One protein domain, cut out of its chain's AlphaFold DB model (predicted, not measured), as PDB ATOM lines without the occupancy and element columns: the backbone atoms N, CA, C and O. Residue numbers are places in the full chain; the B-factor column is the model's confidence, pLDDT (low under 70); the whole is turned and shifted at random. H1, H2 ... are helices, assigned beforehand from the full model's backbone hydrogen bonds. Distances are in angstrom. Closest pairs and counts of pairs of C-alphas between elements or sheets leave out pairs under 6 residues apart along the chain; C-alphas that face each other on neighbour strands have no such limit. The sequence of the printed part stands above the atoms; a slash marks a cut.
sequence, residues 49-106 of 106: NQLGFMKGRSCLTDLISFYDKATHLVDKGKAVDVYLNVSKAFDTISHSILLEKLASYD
ATOM      1  N   ASN A  49      22.938   7.455   5.148       85.75
ATOM      2  CA  ASN A  49      23.970   8.283   4.519       85.75
ATOM      3  C   ASN A  49      24.757   9.147   5.520       85.75
ATOM      4  O   ASN A  49      25.802   9.678   5.155       85.75
ATOM      5  N   GLN A  50      24.299   9.288   6.769       88.88
ATOM      6  CA  GLN A  50      25.065   9.973   7.812       88.88
ATOM      7  C   GLN A  50      26.227   9.087   8.234       88.88
ATOM      8  O   GLN A  50      26.025   7.994   8.762       88.88
ATOM      9  N   LEU A  51      27.453   9.537   8.012       86.62
ATOM     10  CA  LEU A  51      28.607   8.692   8.280       86.62
ATOM     11  C   LEU A  51      29.472   9.173   9.452       86.62
ATOM     12  O   LEU A  51      29.940   8.358  10.248       86.62
ATOM     13  N   GLY A  52      29.594  10.488   9.633       88.19
ATOM     14  CA  GLY A  52      30.283  11.065  10.784       88.19
ATOM     15  C   GLY A  52      29.616  10.692  12.112       88.19
ATOM     16  O   GLY A  52      28.389  10.720  12.225       88.19
ATOM     17  N   PHE A  53      30.443  10.392  13.119       85.69
ATOM     18  CA  PHE A  53      30.054  10.058  14.501       85.69
ATOM     19  C   PHE A  53      29.215   8.782  14.679       85.69
ATOM     20  O   PHE A  53      28.676   8.548  15.758       85.69
ATOM     21  N   MET A  54      29.135   7.929  13.657       86.88
ATOM     22  CA  MET A  54      28.424   6.652  13.711       86.88
ATOM     23  C   MET A  54      29.376   5.482  13.970       86.88
ATOM     24  O   MET A  54      30.500   5.436  13.466       86.88
ATOM     25  N   LYS A  55      28.912   4.489  14.735       84.75
ATOM     26  CA  LYS A  55      29.692   3.279  15.023       84.75
ATOM     27  C   LYS A  55      29.997   2.517  13.728       84.75
ATOM     28  O   LYS A  55      29.101   2.254  12.933       84.75
ATOM     29  N   GLY A  56      31.263   2.138  13.541       86.88
ATOM     30  CA  GLY A  56      31.711   1.368  12.374       86.88
ATOM     31  C   GLY A  56      31.861   2.180  11.083       86.88
ATOM     32  O   GLY A  56      32.039   1.586  10.025       86.88
ATOM     33  N   ARG A  57      31.797   3.516  11.154       88.69
ATOM     34  CA  ARG A  57      31.990   4.427  10.019       88.69
ATOM     35  C   ARG A  57      33.176   5.357  10.282       88.69
ATOM     36  O   ARG A  57      33.487   5.669  11.428       88.69
ATOM     37  N   SER A  58      33.882   5.749   9.226       91.00
ATOM     38  CA  SER A  58      35.117   6.539   9.279       91.00
ATOM     39  C   SER A  58      35.221   7.475   8.078       91.00
ATOM     40  O   SER A  58      34.719   7.155   7.010       91.00
ATOM     41  N   CYS A  59      35.993   8.560   8.176       89.94
ATOM     42  CA  CYS A  59      36.177   9.477   7.041       89.94
ATOM     43  C   CYS A  59      36.639   8.775   5.748       89.94
ATOM     44  O   CYS A  59      36.322   9.225   4.651       89.94
ATOM     45  N   LEU A  60      37.381   7.668   5.867       91.75
ATOM     46  CA  LEU A  60      37.819   6.882   4.719       91.75
ATOM     47  C   LEU A  60      36.661   6.116   4.068       91.75
ATOM     48  O   LEU A  60      36.513   6.167   2.850       91.75
ATOM     49  N   THR A  61      35.830   5.431   4.859       89.06
ATOM     50  CA  THR A  61      34.641   4.733   4.331       89.06
ATOM     51  C   THR A  61      33.681   5.709   3.661       89.06
ATOM     52  O   THR A  61      33.040   5.371   2.668       89.06
ATOM     53  N   ASP A  62      33.638   6.936   4.169       88.81
ATOM     54  CA  ASP A  62      32.771   8.000   3.680       88.81
ATOM     55  C   ASP A  62      33.234   8.472   2.311       88.81
ATOM     56  O   ASP A  62      32.443   8.551   1.372       88.81
ATOM     57  N   LEU A  63      34.541   8.705   2.188       91.06
ATOM     58  CA  LEU A  63      35.173   9.097   0.940       91.06
ATOM     59  C   LEU A  63      35.027   8.011  -0.132       91.06
ATOM     60  O   LEU A  63      34.699   8.322  -1.273       91.06
ATOM     61  N   ILE A  64      35.215   6.740   0.235       92.25
ATOM     62  CA  ILE A  64      35.027   5.607  -0.682       92.25
ATOM     63  C   ILE A  64      33.577   5.559  -1.178       92.25
ATOM     64  O   ILE A  64      33.348   5.482  -2.382       92.25
ATOM     65  N   SER A  65      32.596   5.656  -0.271       89.88
ATOM     66  CA  SER A  65      31.177   5.652  -0.651       89.88
ATOM     67  C   SER A  65      30.805   6.847  -1.529       89.88
ATOM     68  O   SER A  65      29.987   6.712  -2.439       89.88
ATOM     69  N   PHE A  66      31.399   8.014  -1.273       89.75
ATOM     70  CA  PHE A  66      31.206   9.199  -2.096       89.75
ATOM     71  C   PHE A  66      31.746   8.997  -3.516       89.75
ATOM     72  O   PHE A  66      31.004   9.219  -4.471       89.75
ATOM     73  N   TYR A  67      32.992   8.533  -3.669       91.81
ATOM     74  CA  TYR A  67      33.590   8.313  -4.991       91.81
ATOM     75  C   TYR A  67      32.857   7.246  -5.798       91.81
ATOM     76  O   TYR A  67      32.632   7.450  -6.985       91.81
ATOM     77  N   ASP A  68      32.433   6.151  -5.168       92.81
ATOM     78  CA  ASP A  68      31.634   5.112  -5.826       92.81
ATOM     79  C   ASP A  68      30.339   5.692  -6.430       92.81
ATOM     80  O   ASP A  68      30.052   5.535  -7.621       92.81
ATOM     81  N   LYS A  69      29.605   6.484  -5.633       90.25
ATOM     82  CA  LYS A  69      28.395   7.187  -6.087       90.25
ATOM     83  C   LYS A  69      28.698   8.210  -7.182       90.25
ATOM     84  O   LYS A  69      27.955   8.289  -8.162       90.25
ATOM     85  N   ALA A  70      29.759   8.998  -7.014       91.75
ATOM     86  CA  ALA A  70      30.143  10.045  -7.951       91.75
ATOM     87  C   ALA A  70      30.526   9.458  -9.315       91.75
ATOM     88  O   ALA A  70      29.983   9.901 -10.325       91.75
ATOM     89  N   THR A  71      31.371   8.424  -9.353       93.31
ATOM     90  CA  THR A  71      31.786   7.752 -10.594       93.31
ATOM     91  C   THR A  71      30.578   7.228 -11.365       93.31
ATOM     92  O   THR A  71      30.401   7.560 -12.532       93.31
ATOM     93  N   HIS A  72      29.657   6.531 -10.696       93.81
ATOM     94  CA  HIS A  72      28.452   6.020 -11.349       93.81
ATOM     95  C   HIS A  72      27.521   7.131 -11.888       93.81
ATOM     96  O   HIS A  72      26.823   6.939 -12.887       93.81
ATOM     97  N   LEU A  73      27.477   8.305 -11.246       93.00
ATOM     98  CA  LEU A  73      26.730   9.462 -11.758       93.00
ATOM     99  C   LEU A  73      27.436  10.139 -12.937       93.00
ATOM    100  O   LEU A  73      26.758  10.580 -13.869       93.00
ATOM    101  N   VAL A  74      28.770  10.202 -12.909       94.06
ATOM    102  CA  VAL A  74      29.595  10.703 -14.018       94.06
ATOM    103  C   VAL A  74      29.387   9.833 -15.253       94.06
ATOM    104  O   VAL A  74      29.088  10.376 -16.315       94.06
ATOM    105  N   ASP A  75      29.415   8.509 -15.104       94.81
ATOM    106  CA  ASP A  75      29.200   7.557 -16.204       94.81
ATOM    107  C   ASP A  75      27.829   7.734 -16.877       94.81
ATOM    108  O   ASP A  75      27.663   7.502 -18.072       94.81
ATOM    109  N   LYS A  76      26.828   8.192 -16.116       94.44
ATOM    110  CA  LYS A  76      25.477   8.493 -16.618       94.44
ATOM    111  C   LYS A  76      25.324   9.910 -17.173       94.44
ATOM    112  O   LYS A  76      24.217  10.268 -17.576       94.44
ATOM    113  N   GLY A  77      26.382  10.720 -17.154       92.12
ATOM    114  CA  GLY A  77      26.360  12.125 -17.560       92.12
ATOM    115  C   GLY A  77      25.533  13.027 -16.635       92.12
ATOM    116  O   GLY A  77      24.969  14.014 -17.097       92.12
ATOM    117  N   LYS A  78      25.395  12.674 -15.347       89.94
ATOM    118  CA  LYS A  78      24.493  13.336 -14.377       89.94
ATOM    119  C   LYS A  78      25.196  13.891 -13.131       89.94
ATOM    120  O   LYS A  78      24.531  14.177 -12.138       89.94
ATOM    121  N   ALA A  79      26.519  14.012 -13.139       81.69
ATOM    122  CA  ALA A  79      27.257  14.445 -11.956       81.69
ATOM    123  C   ALA A  79      27.232  15.972 -11.781       81.69
ATOM    124  O   ALA A  79      27.840  16.708 -12.554       81.69
ATOM    125  N   VAL A  80      26.558  16.428 -10.726       79.44
ATOM    126  CA  VAL A  80      26.706  17.764 -10.135       79.44
ATOM    127  C   VAL A  80      26.860  17.560  -8.633       79.44
ATOM    128  O   VAL A  80      26.071  16.831  -8.032       79.44
ATOM    129  N   ASP A  81      27.875  18.183  -8.045       81.75
ATOM    130  CA  ASP A  81      28.186  18.078  -6.621       81.75
ATOM    131  C   ASP A  81      28.068  19.449  -5.943       81.75
ATOM    132  O   ASP A  81      28.365  20.481  -6.550       81.75
ATOM    133  N   VAL A  82      27.605  19.465  -4.692       86.44
ATOM    134  CA  VAL A  82      27.369  20.685  -3.909       86.44
ATOM    135  C   VAL A  82      27.965  20.514  -2.519       86.44
ATOM    136  O   VAL A  82      27.516  19.689  -1.726       86.44
ATOM    137  N   TYR A  83      28.934  21.367  -2.194       88.31
ATOM    138  CA  TYR A  83      29.564  21.402  -0.879       88.31
ATOM    139  C   TYR A  83      28.841  22.401   0.022       88.31
ATOM    140  O   TYR A  83      28.830  23.603  -0.245       88.31
ATOM    141  N   LEU A  84      28.265  21.905   1.115       91.12
ATOM    142  CA  LEU A  84      27.651  22.721   2.159       91.12
ATOM    143  C   LEU A  84      28.443  22.578   3.455       91.12
ATOM    144  O   LEU A  84      28.832  21.478   3.842       91.12
ATOM    145  N   ASN A  85      28.654  23.696   4.143       88.94
ATOM    146  CA  ASN A  85      29.283  23.712   5.455       88.94
ATOM    147  C   ASN A  85      28.517  24.645   6.394       88.94
ATOM    148  O   ASN A  85      28.146  25.753   6.009       88.94
ATOM    149  N   VAL A  86      28.313  24.205   7.636       87.62
ATOM    150  CA  VAL A  86      27.665  25.003   8.682       87.62
ATOM    151  C   VAL A  86      28.745  25.625   9.558       87.62
ATOM    152  O   VAL A  86      29.474  24.932  10.270       87.62
ATOM    153  N   SER A  87      28.853  26.952   9.516       86.56
ATOM    154  CA  SER A  87      29.753  27.697  10.395       86.56
ATOM    155  C   SER A  87      29.330  27.531  11.852       86.56
ATOM    156  O   SER A  87      28.163  27.718  12.175       86.56
ATOM    157  N   LYS A  88      30.288  27.210  12.732       83.62
ATOM    158  CA  LYS A  88      30.078  27.118  14.189       83.62
ATOM    159  C   LYS A  88      28.850  26.278  14.576       83.62
ATOM    160  O   LYS A  88      28.036  26.697  15.394       83.62
ATOM    161  N   ALA A  89      28.713  25.092  13.979       87.31
ATOM    162  CA  ALA A  89      27.534  24.241  14.148       87.31
ATOM    163  C   ALA A  89      27.148  24.020  15.624       87.31
ATOM    164  O   ALA A  89      25.988  24.196  15.971       87.31
ATOM    165  N   PHE A  90      28.114  23.726  16.502       83.69
ATOM    166  CA  PHE A  90      27.852  23.530  17.934       83.69
ATOM    167  C   PHE A  90      27.385  24.800  18.659       83.69
ATOM    168  O   PHE A  90      26.542  24.701  19.542       83.69
ATOM    169  N   ASP A  91      27.860  25.979  18.250       87.12
ATOM    170  CA  ASP A  91      27.470  27.261  18.859       87.12
ATOM    171  C   ASP A  91      26.109  27.760  18.337       87.12
ATOM    172  O   ASP A  91      25.513  28.666  18.911       87.12
ATOM    173  N   THR A  92      25.629  27.199  17.219       91.06
ATOM    174  CA  THR A  92      24.417  27.659  16.515       91.06
ATOM    175  C   THR A  92      23.179  26.820  16.861       91.06
ATOM    176  O   THR A  92      22.055  27.201  16.535       91.06
ATOM    177  N   ILE A  93      23.348  25.669  17.516       91.06
ATOM    178  CA  ILE A  93      22.232  24.781  17.863       91.06
ATOM    179  C   ILE A  93      21.428  25.374  19.028       91.06
ATOM    180  O   ILE A  93      21.952  25.585  20.118       91.06
ATOM    181  N   SER A  94      20.125  25.580  18.818       94.62
ATOM    182  CA  SER A  94      19.204  25.931  19.904       94.62
ATOM    183  C   SER A  94      18.926  24.721  20.796       94.62
ATOM    184  O   SER A  94      18.441  23.689  20.323       94.62
ATOM    185  N   HIS A  95      19.166  24.872  22.100       92.31
ATOM    186  CA  HIS A  95      18.877  23.833  23.088       92.31
ATOM    187  C   HIS A  95      17.385  23.491  23.176       92.31
ATOM    188  O   HIS A  95      17.054  22.319  23.328       92.31
ATOM    189  N   SER A  96      16.481  24.469  23.042       95.25
ATOM    190  CA  SER A  96      15.036  24.203  23.102       95.25
ATOM    191  C   SER A  96      14.574  23.341  21.928       95.25
ATOM    192  O   SER A  96      13.912  22.332  22.140       95.25
ATOM    193  N   ILE A  97      15.009  23.680  20.710       95.00
ATOM    194  CA  ILE A  97      14.673  22.929  19.491       95.00
ATOM    195  C   ILE A  97      15.272  21.520  19.544       95.00
ATOM    196  O   ILE A  97      14.639  20.563  19.107       95.00
ATOM    197  N   LEU A  98      16.497  21.375  20.063       90.56
ATOM    198  CA  LEU A  98      17.128  20.065  20.210       90.56
ATOM    199  C   LEU A  98      16.329  19.161  21.158       90.56
ATOM    200  O   LEU A  98      16.071  18.010  20.815       90.56
ATOM    201  N   LEU A  99      15.930  19.681  22.321       91.06
ATOM    202  CA  LEU A  99      15.151  18.927  23.305       91.06
ATOM    203  C   LEU A  99      13.750  18.584  22.787       91.06
ATOM    204  O   LEU A  99      13.317  17.449  22.946       91.06
ATOM    205  N   GLU A 100      13.077  19.524  22.120       93.81
ATOM    206  CA  GLU A 100      11.775  19.287  21.486       93.81
ATOM    207  C   GLU A 100      11.865  18.183  20.427       93.81
ATOM    208  O   GLU A 100      11.047  17.268  20.416       93.81
ATOM    209  N   LYS A 101      12.906  18.209  19.582       91.12
ATOM    210  CA  LYS A 101      13.140  17.140  18.606       91.12
ATOM    211  C   LYS A 101      13.355  15.795  19.282       91.12
ATOM    212  O   LYS A 101      12.731  14.836  18.856       91.12
ATOM    213  N   LEU A 102      14.203  15.715  20.306       87.81
ATOM    214  CA  LEU A 102      14.451  14.456  21.017       87.81
ATOM    215  C   LEU A 102      13.178  13.904  21.676       87.81
ATOM    216  O   LEU A 102      12.978  12.700  21.664       87.81
ATOM    217  N   ALA A 103      12.304  14.771  22.192       89.75
ATOM    218  CA  ALA A 103      11.033  14.363  22.790       89.75
ATOM    219  C   ALA A 103       9.941  14.014  21.759       89.75
ATOM    220  O   ALA A 103       8.952  13.384  22.103       89.75
ATOM    221  N   SER A 104      10.073  14.447  20.501       89.12
ATOM    222  CA  SER A 104       9.058  14.196  19.464       89.12
ATOM    223  C   SER A 104       9.082  12.779  18.879       89.12
ATOM    224  O   SER A 104       8.181  12.424  18.120       89.12
ATOM    225  N   TYR A 105      10.105  11.989  19.207       78.38
ATOM    226  CA  TYR A 105      10.301  10.636  18.696       78.38
ATOM    227  C   TYR A 105      10.192   9.617  19.834       78.38
ATOM    228  O   TYR A 105      11.186   9.006  20.202       78.38
ATOM    229  N   ASP A 106       8.999   9.458  20.401       60.91
ATOM    230  CA  ASP A 106       8.688   8.398  21.374       60.91
ATOM    231  C   ASP A 106       8.013   7.188  20.707       60.91
ATOM    232  O   ASP A 106       7.130   7.398  19.838       60.91
TER     233      ASP A 106
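This is residues 49 to 106 of the 106 residues of the protein "Reverse transcriptase domain-containing protein" of Hirundo rustica rustica (UniProt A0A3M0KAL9). A loop, residues 49 to 58, leads into one long helix, H1; the chain then folds back along a long, drawn-out link to two short helices, H2 and H3, far from H1. The arrangement is open, with no helix touching another. The printed part has 58 residues, with three named helices in the order H1, H2, H3 and no named strand; the class is all helix. It is extended, with a radius of gyration of the C-alphas of 16.3 A, and elongated, spanning 45 by 25 by 23 A.

H1, residues 59 to 75, is apart from H2, residues 89 to 92. H3, residues 95 to 103, is apart from both H1 and H2. Residues 82 to 106, of which 89 to 92 belong to H2 and 95 to 103 to H3, stand free. Residues 53 to 58 also stand free, as do residues 72 to 77, of which 72 to 75 belong to H1. In H1 and H3 every O i to N i+4 pair is within hydrogen-bond range; H2 is too short for such a pair, and its 1 pair of O i and N i+3 is within range.

H1 begins at C-alpha 59, (36.177, 9.477, 7.041), and ends at C-alpha 75, (29.200, 7.557, -16.204), 24.3 A away. H2 measures 5.2 A from C-alpha 89 to C-alpha 92. H3 measures 12.3 A and ends at C-alpha 103, (11.033, 14.363, 22.790).

The two C-alphas farthest apart, those of Asp 75 and Ser 96, are 45.0 A apart. The printed part has no cut and ends at residue 106, the chain's last. The link from H1 to H2, residues 76 to 88, is long; that from H2 to H3 is tight, with 2 residues. The model's mean pLDDT over the printed part is 88.9, and residue 106 is under 70.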